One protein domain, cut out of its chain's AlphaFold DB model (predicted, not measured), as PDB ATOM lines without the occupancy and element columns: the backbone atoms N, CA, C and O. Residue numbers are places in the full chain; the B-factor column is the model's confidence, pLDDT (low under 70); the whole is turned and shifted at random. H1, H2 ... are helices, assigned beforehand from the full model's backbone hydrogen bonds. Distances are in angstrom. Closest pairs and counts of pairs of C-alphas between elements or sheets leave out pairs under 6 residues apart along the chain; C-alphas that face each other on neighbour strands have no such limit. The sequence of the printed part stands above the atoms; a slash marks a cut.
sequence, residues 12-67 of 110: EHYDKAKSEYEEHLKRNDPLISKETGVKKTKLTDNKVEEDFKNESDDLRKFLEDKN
ATOM      1  N   GLU A  12     -18.275  42.441 -37.551       85.44
ATOM      2  CA  GLU A  12     -17.317  43.085 -36.649       85.44
ATOM      3  C   GLU A  12     -16.069  42.223 -36.418       85.44
ATOM      4  O   GLU A  12     -14.946  42.716 -36.516       85.44
ATOM      5  N   HIS A  13     -16.246  40.921 -36.170       86.31
ATOM      6  CA  HIS A  13     -15.118  40.006 -36.011       86.31
ATOM      7  C   HIS A  13     -14.341  39.811 -37.310       86.31
ATOM      8  O   HIS A  13     -13.121  39.723 -37.255       86.31
ATOM      9  N   TYR A  14     -15.013  39.792 -38.459       86.94
ATOM     10  CA  TYR A  14     -14.374  39.689 -39.766       86.94
ATOM     11  C   TYR A  14     -13.491  40.910 -40.054       86.94
ATOM     12  O   TYR A  14     -12.310  40.752 -40.363       86.94
ATOM     13  N   ASP A  15     -14.030  42.123 -39.896       87.75
ATOM     14  CA  ASP A  15     -13.291  43.366 -40.146       87.75
ATOM     15  C   ASP A  15     -12.094  43.492 -39.189       87.75
ATOM     16  O   ASP A  15     -10.983  43.848 -39.597       87.75
ATOM     17  N   LYS A  16     -12.291  43.115 -37.918       90.50
ATOM     18  CA  LYS A  16     -11.220  43.086 -36.919       90.50
ATOM     19  C   LYS A  16     -10.151  42.040 -37.250       90.50
ATOM     20  O   LYS A  16      -8.968  42.365 -37.230       90.50
ATOM     21  N   ALA A  17     -10.551  40.814 -37.584       89.50
ATOM     22  CA  ALA A  17      -9.635  39.732 -37.932       89.50
ATOM     23  C   ALA A  17      -8.798  40.077 -39.164       89.50
ATOM     24  O   ALA A  17      -7.593  39.852 -39.164       89.50
ATOM     25  N   LYS A  18      -9.416  40.683 -40.185       90.00
ATOM     26  CA  LYS A  18      -8.716  41.149 -41.382       90.00
ATOM     27  C   LYS A  18      -7.641  42.182 -41.035       90.00
ATOM     28  O   LYS A  18      -6.497  42.033 -41.455       90.00
ATOM     29  N   SER A  19      -7.979  43.181 -40.217       91.19
ATOM     30  CA  SER A  19      -7.024  44.210 -39.792       91.19
ATOM     31  C   SER A  19      -5.881  43.644 -38.937       91.19
ATOM     32  O   SER A  19      -4.717  43.988 -39.146       91.19
ATOM     33  N   GLU A  20      -6.175  42.731 -38.004       93.56
ATOM     34  CA  GLU A  20      -5.126  42.076 -37.217       93.56
ATOM     35  C   GLU A  20      -4.246  41.152 -38.078       93.56
ATOM     36  O   GLU A  20      -3.039  41.068 -37.840       93.56
ATOM     37  N   TYR A  21      -4.817  40.493 -39.090       92.75
ATOM     38  CA  TYR A  21      -4.082  39.629 -40.013       92.75
ATOM     39  C   TYR A  21      -3.157  40.424 -40.944       92.75
ATOM     40  O   TYR A  21      -2.005  40.040 -41.145       92.75
ATOM     41  N   GLU A  22      -3.596  41.585 -41.436       92.56
ATOM     42  CA  GLU A  22      -2.743  42.527 -42.174       92.56
ATOM     43  C   GLU A  22      -1.502  42.921 -41.357       92.56
ATOM     44  O   GLU A  22      -0.373  42.899 -41.853       92.56
ATOM     45  N   GLU A  23      -1.693  43.265 -40.082       92.94
ATOM     46  CA  GLU A  23      -0.594  43.598 -39.173       92.94
ATOM     47  C   GLU A  23       0.296  42.390 -38.862       92.94
ATOM     48  O   GLU A  23       1.520  42.536 -38.758       92.94
ATOM     49  N   HIS A  24      -0.288  41.195 -38.757       93.00
ATOM     50  CA  HIS A  24       0.456  39.952 -38.598       93.00
ATOM     51  C   HIS A  24       1.370  39.693 -39.803       93.00
ATOM     52  O   HIS A  24       2.569  39.476 -39.615       93.00
ATOM     53  N   LEU A  25       0.852  39.789 -41.028       93.12
ATOM     54  CA  LEU A  25       1.621  39.590 -42.258       93.12
ATOM     55  C   LEU A  25       2.744  40.623 -42.403       93.12
ATOM     56  O   LEU A  25       3.892  40.264 -42.655       93.12
ATOM     57  N   LYS A  26       2.467  41.905 -42.133       90.44
ATOM     58  CA  LYS A  26       3.481  42.977 -42.180       90.44
ATOM     59  C   LYS A  26       4.685  42.738 -41.264       90.44
ATOM     60  O   LYS A  26       5.751  43.315 -41.518       90.44
ATOM     61  N   ARG A  27       4.509  41.977 -40.180       89.00
ATOM     62  CA  ARG A  27       5.541  41.719 -39.165       89.00
ATOM     63  C   ARG A  27       6.196  40.352 -39.321       89.00
ATOM     64  O   ARG A  27       7.396  40.255 -39.091       89.00
ATOM     65  N   ASN A  28       5.431  39.335 -39.712       89.12
ATOM     66  CA  ASN A  28       5.860  37.938 -39.646       89.12
ATOM     67  C   ASN A  28       6.098  37.298 -41.018       89.12
ATOM     68  O   ASN A  28       6.902  36.374 -41.104       89.12
ATOM     69  N   ASP A  29       5.459  37.780 -42.089       89.00
ATOM     70  CA  ASP A  29       5.680  37.217 -43.423       89.00
ATOM     71  C   ASP A  29       7.087  37.618 -43.923       89.00
ATOM     72  O   ASP A  29       7.398  38.813 -44.004       89.00
ATOM     73  N   PRO A  30       7.985  36.667 -44.250       87.44
ATOM     74  CA  PRO A  30       9.361  36.970 -44.651       87.44
ATOM     75  C   PRO A  30       9.483  37.778 -45.950       87.44
ATOM     76  O   PRO A  30      10.507  38.434 -46.161       87.44
ATOM     77  N   LEU A  31       8.475  37.706 -46.825       86.75
ATOM     78  CA  LEU A  31       8.418  38.421 -48.099       86.75
ATOM     79  C   LEU A  31       7.878  39.842 -47.914       86.75
ATOM     80  O   LEU A  31       8.301  40.749 -48.625       86.75
ATOM     81  N   ILE A  32       6.990  40.058 -46.942       89.94
ATOM     82  CA  ILE A  32       6.382  41.371 -46.670       89.94
ATOM     83  C   ILE A  32       7.203  42.169 -45.649       89.94
ATOM     84  O   ILE A  32       7.383  43.379 -45.791       89.94
ATOM     85  N   SER A  33       7.724  41.515 -44.612       89.19
ATOM     86  CA  SER A  33       8.446  42.159 -43.503       89.19
ATOM     87  C   SER A  33       9.696  42.922 -43.949       89.19
ATOM     88  O   SER A  33      10.003  43.965 -43.369       89.19
ATOM     89  N   LYS A  34      10.371  42.447 -45.004       88.75
ATOM     90  CA  LYS A  34      11.581  43.053 -45.588       88.75
ATOM     91  C   LYS A  34      11.299  44.253 -46.494       88.75
ATOM     92  O   LYS A  34      12.219  44.992 -46.834       88.75
ATOM     93  N   GLU A  35      10.050  44.439 -46.897       91.94
ATOM     94  CA  GLU A  35       9.638  45.513 -47.795       91.94
ATOM     95  C   GLU A  35       9.222  46.755 -46.998       91.94
ATOM     96  O   GLU A  35       8.882  46.683 -45.815       91.94
ATOM     97  N   THR A  36       9.234  47.925 -47.640       87.38
ATOM     98  CA  THR A  36       8.837  49.196 -47.012       87.38
ATOM     99  C   THR A  36       7.922  50.020 -47.919       87.38
ATOM    100  O   THR A  36       7.831  49.799 -49.129       87.38
ATOM    101  N   GLY A  37       7.189  50.963 -47.317       88.19
ATOM    102  CA  GLY A  37       6.318  51.895 -48.035       88.19
ATOM    103  C   GLY A  37       5.193  51.218 -48.829       88.19
ATOM    104  O   GLY A  37       4.642  50.199 -48.418       88.19
ATOM    105  N   VAL A  38       4.862  51.790 -49.990       88.62
ATOM    106  CA  VAL A  38       3.726  51.375 -50.838       88.62
ATOM    107  C   VAL A  38       3.819  49.909 -51.274       88.62
ATOM    108  O   VAL A  38       2.801  49.225 -51.374       88.62
ATOM    109  N   LYS A  39       5.037  49.402 -51.508       88.69
ATOM    110  CA  LYS A  39       5.258  48.011 -51.925       88.69
ATOM    111  C   LYS A  39       4.874  47.024 -50.820       88.69
ATOM    112  O   LYS A  39       4.232  46.020 -51.113       88.69
ATOM    113  N   LYS A  40       5.185  47.351 -49.560       89.50
ATOM    114  CA  LYS A  40       4.773  46.561 -48.392       89.50
ATOM    115  C   LYS A  40       3.254  46.476 -48.284       89.50
ATOM    116  O   LYS A  40       2.713  45.383 -48.128       89.50
ATOM    117  N   THR A  41       2.575  47.617 -48.402       89.38
ATOM    118  CA  THR A  41       1.109  47.688 -48.336       89.38
ATOM    119  C   THR A  41       0.476  46.837 -49.430       89.38
ATOM    120  O   THR A  41      -0.286  45.933 -49.125       89.38
ATOM    121  N   LYS A  42       0.895  47.015 -50.689       91.69
ATOM    122  CA  LYS A  42       0.332  46.270 -51.822       91.69
ATOM    123  C   LYS A  42       0.523  44.753 -51.705       91.69
ATOM    124  O   LYS A  42      -0.375  43.996 -52.055       91.69
ATOM    125  N   LEU A  43       1.689  44.302 -51.232       92.06
ATOM    126  CA  LEU A  43       1.933  42.875 -51.001       92.06
ATOM    127  C   LEU A  43       1.057  42.327 -49.872       92.06
ATOM    128  O   LEU A  43       0.539  41.226 -50.008       92.06
ATOM    129  N   THR A  44       0.866  43.105 -48.804       91.62
ATOM    130  CA  THR A  44      -0.027  42.734 -47.698       91.62
ATOM    131  C   THR A  44      -1.463  42.601 -48.189       91.62
ATOM    132  O   THR A  44      -2.069  41.558 -47.984       91.62
ATOM    133  N   ASP A  45      -1.983  43.609 -48.889       90.75
ATOM    134  CA  ASP A  45      -3.374  43.627 -49.353       90.75
ATOM    135  C   ASP A  45      -3.668  42.444 -50.286       90.75
ATOM    136  O   ASP A  45      -4.660  41.738 -50.105       90.75
ATOM    137  N   ASN A  46      -2.764  42.175 -51.236       91.19
ATOM    138  CA  ASN A  46      -2.882  41.040 -52.152       91.19
ATOM    139  C   ASN A  46      -2.875  39.699 -51.406       91.19
ATOM    140  O   ASN A  46      -3.695  38.831 -51.693       91.19
ATOM    141  N   LYS A  47      -1.946  39.539 -50.457       90.88
ATOM    142  CA  LYS A  47      -1.787  38.326 -49.652       90.88
ATOM    143  C   LYS A  47      -3.047  38.066 -48.821       90.88
ATOM    144  O   LYS A  47      -3.599  36.978 -48.875       90.88
ATOM    145  N   VAL A  48      -3.568  39.096 -48.154       91.00
ATOM    146  CA  VAL A  48      -4.809  39.029 -47.370       91.00
ATOM    147  C   VAL A  48      -6.002  38.655 -48.241       91.00
ATOM    148  O   VAL A  48      -6.777  37.785 -47.857       91.00
ATOM    149  N   GLU A  49      -6.178  39.292 -49.401       88.81
ATOM    150  CA  GLU A  49      -7.276  38.931 -50.305       88.81
ATOM    151  C   GLU A  49      -7.175  37.481 -50.777       88.81
ATOM    152  O   GLU A  49      -8.190  36.785 -50.813       88.81
ATOM    153  N   GLU A  50      -5.974  37.021 -51.121       89.81
ATOM    154  CA  GLU A  50      -5.734  35.647 -51.558       89.81
ATOM    155  C   GLU A  50      -6.018  34.643 -50.437       89.81
ATOM    156  O   GLU A  50      -6.780  33.696 -50.640       89.81
ATOM    157  N   ASP A  51      -5.487  34.893 -49.242       90.81
ATOM    158  CA  ASP A  51      -5.638  34.030 -48.075       90.81
ATOM    159  C   ASP A  51      -7.105  33.931 -47.628       90.81
ATOM    160  O   ASP A  51      -7.609  32.833 -47.388       90.81
ATOM    161  N   PHE A  52      -7.841  35.050 -47.595       87.19
ATOM    162  CA  PHE A  52      -9.272  35.052 -47.263       87.19
ATOM    163  C   PHE A  52     -10.148  34.443 -48.358       87.19
ATOM    164  O   PHE A  52     -11.207  33.891 -48.055       87.19
ATOM    165  N   LYS A  53      -9.749  34.555 -49.629       85.31
ATOM    166  CA  LYS A  53     -10.487  33.969 -50.753       85.31
ATOM    167  C   LYS A  53     -10.301  32.457 -50.838       85.31
ATOM    168  O   LYS A  53     -11.251  31.767 -51.204       85.31
ATOM    169  N   ASN A  54      -9.092  31.976 -50.554       85.75
ATOM    170  CA  ASN A  54      -8.715  30.570 -50.668       85.75
ATOM    171  C   ASN A  54      -8.805  29.804 -49.343       85.75
ATOM    172  O   ASN A  54      -8.587  28.599 -49.353       85.75
ATOM    173  N   GLU A  55      -9.112  30.483 -48.233       84.88
ATOM    174  CA  GLU A  55      -9.139  29.892 -46.889       84.88
ATOM    175  C   GLU A  55      -7.803  29.221 -46.540       84.88
ATOM    176  O   GLU A  55      -7.757  28.046 -46.179       84.88
ATOM    177  N   SER A  56      -6.696  29.956 -46.695       86.75
ATOM    178  CA  SER A  56      -5.361  29.382 -46.510       86.75
ATOM    179  C   SER A  56      -5.134  28.865 -45.085       86.75
ATOM    180  O   SER A  56      -5.683  29.386 -44.109       86.75
ATOM    181  N   ASP A  57      -4.279  27.845 -44.956       86.94
ATOM    182  CA  ASP A  57      -3.948  27.241 -43.660       86.94
ATOM    183  C   ASP A  57      -3.336  28.261 -42.686       86.94
ATOM    184  O   ASP A  57      -3.636  28.235 -41.491       86.94
ATOM    185  N   ASP A  58      -2.531  29.201 -43.194       87.50
ATOM    186  CA  ASP A  58      -1.934  30.275 -42.394       87.50
ATOM    187  C   ASP A  58      -3.002  31.220 -41.830       87.50
ATOM    188  O   ASP A  58      -2.938  31.605 -40.659       87.50
ATOM    189  N   LEU A  59      -4.007  31.578 -42.639       90.19
ATOM    190  CA  LEU A  59      -5.138  32.376 -42.174       90.19
ATOM    191  C   LEU A  59      -5.963  31.608 -41.146       90.19
ATOM    192  O   LEU A  59      -6.280  32.157 -40.092       90.19
ATOM    193  N   ARG A  60      -6.289  30.340 -41.411       88.50
ATOM    194  CA  ARG A  60      -7.053  29.510 -40.473       88.50
ATOM    195  C   ARG A  60      -6.347  29.412 -39.128       88.50
ATOM    196  O   ARG A  60      -6.961  29.694 -38.104       88.50
ATOM    197  N   LYS A  61      -5.051  29.099 -39.138       89.31
ATOM    198  CA  LYS A  61      -4.237  29.008 -37.927       89.31
ATOM    199  C   LYS A  61      -4.204  30.331 -37.167       89.31
ATOM    200  O   LYS A  61      -4.379  30.341 -35.956       89.31
ATOM    201  N   PHE A  62      -4.041  31.455 -37.866       91.81
ATOM    202  CA  PHE A  62      -4.106  32.774 -37.238       91.81
ATOM    203  C   PHE A  62      -5.458  33.024 -36.553       91.81
ATOM    204  O   PHE A  62      -5.501  33.537 -35.434       91.81
ATOM    205  N   LEU A  63      -6.563  32.672 -37.216       90.81
ATOM    206  CA  LEU A  63      -7.907  32.835 -36.666       90.81
ATOM    207  C   LEU A  63      -8.144  31.925 -35.451       90.81
ATOM    208  O   LEU A  63      -8.793  32.365 -34.503       90.81
ATOM    209  N   GLU A  64      -7.606  30.704 -35.455       89.88
ATOM    210  CA  GLU A  64      -7.635  29.768 -34.320       89.88
ATOM    211  C   GLU A  64      -6.799  30.299 -33.141       89.88
ATOM    212  O   GLU A  64      -7.324  30.449 -32.039       89.88
ATOM    213  N   ASP A  65      -5.548  30.711 -33.382       90.06
ATOM    214  CA  ASP A  65      -4.638  31.268 -32.362       90.06
ATOM    215  C   ASP A  65      -5.226  32.519 -31.679       90.06
ATOM    216  O   ASP A  65      -4.976  32.805 -30.504       90.06
ATOM    217  N   LYS A  66      -6.019  33.292 -32.427       89.06
ATOM    218  CA  LYS A  66      -6.698  34.502 -31.955       89.06
ATOM    219  C   LYS A  66      -8.100  34.254 -31.396       89.06
ATOM    220  O   LYS A  66      -8.731  35.210 -30.947       89.06
ATOM    221  N   ASN A  67      -8.570  33.006 -31.370       87.19
ATOM    222  CA  ASN A  67      -9.916  32.605 -30.948       87.19
ATOM    223  C   ASN A  67     -11.053  33.282 -31.739       87.19
ATOM    224  O   ASN A  67     -12.147  33.481 -31.212       87.19
TER     225      ASN A  67
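AT A GLANCE: This is residues 12 to 67 of the 110 residues of an uncharacterized protein of Trichomonas vaginalis (UniProt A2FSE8). Two long helices, H1 and H2, cross as an open X, each near the middle of the other. A link of eight residues joins the end of H1 to the beginning of H2, and a short third helix, H3, turns off the far end of H2, about perpendicular to it, and heads back toward the level of H1. The printed part has 56 residues with three named helices, in the order H1, H2, H3, and no named strand. The class is all helix, with 44 of the 56 printed residues in helices. The whole is compact, with a radius of gyration of the C-alphas of 10.8 A, and the C-alphas span 29 by 20 by 18 A along their three main axes.

HOW THE PARTS SIT: H1, residues 12 to 28, touches H2, residues 37 to 54, with 8 pairs of C-alphas within 8 A. H2 touches H1 with residues 40 to 48 alone, and the closest C-alphas of the two helices are those of Glu 22 and Thr 44, 6.2 A apart. The two helices run opposite ways at a steep tilt of 54 degrees, and their centres are 10.9 A apart. H3, residues 57 to 65, and H2 touch only at the corner by their link, and only just, with 3 pairs of C-alphas within 8 A. H2 touches H3 with residues 51 to 52 alone, only at the corner, and the closest C-alphas of the two helices are those of Asp 51 and Leu 59, 6.1 A apart. The lines of H2 and H3 are about perpendicular, at 90 degrees. H1 and H3 only just touch, with 3 pairs of C-alphas within 8 A. H1 touches H3 with residues 17 to 21 alone, and the closest C-alphas of the two helices are those of Ala 17 and Leu 63, 7.2 A apart. These two run opposite ways at a steep tilt of 67 degrees. In H1, H2 and H3 every O i to N i+4 pair of the backbone is within hydrogen-bond range.

IN THESE COORDINATES: H1 begins at C-alpha 12, at (-17.317, 43.085, -36.649), and measures 23.9 A from first to last C-alpha. H2, the longest helix with 18 residues, begins at C-alpha 37, at (6.318, 51.895, -48.035), and measures 26.2 A. H3 has 9 residues, measures 12.0 A and ends at C-alpha 65, at (-4.638, 31.268, -32.362).

THE WHOLE: The two C-alphas farthest apart are those of Val 38 and Asn 67, at 30.6 A. The printed part has no cut. The link from H1 to H2, 8 residues, is short, and the link from H2 to H3, 2 residues, is tight. The mean pLDDT of the printed part is 89.4, and no printed residue is under 70.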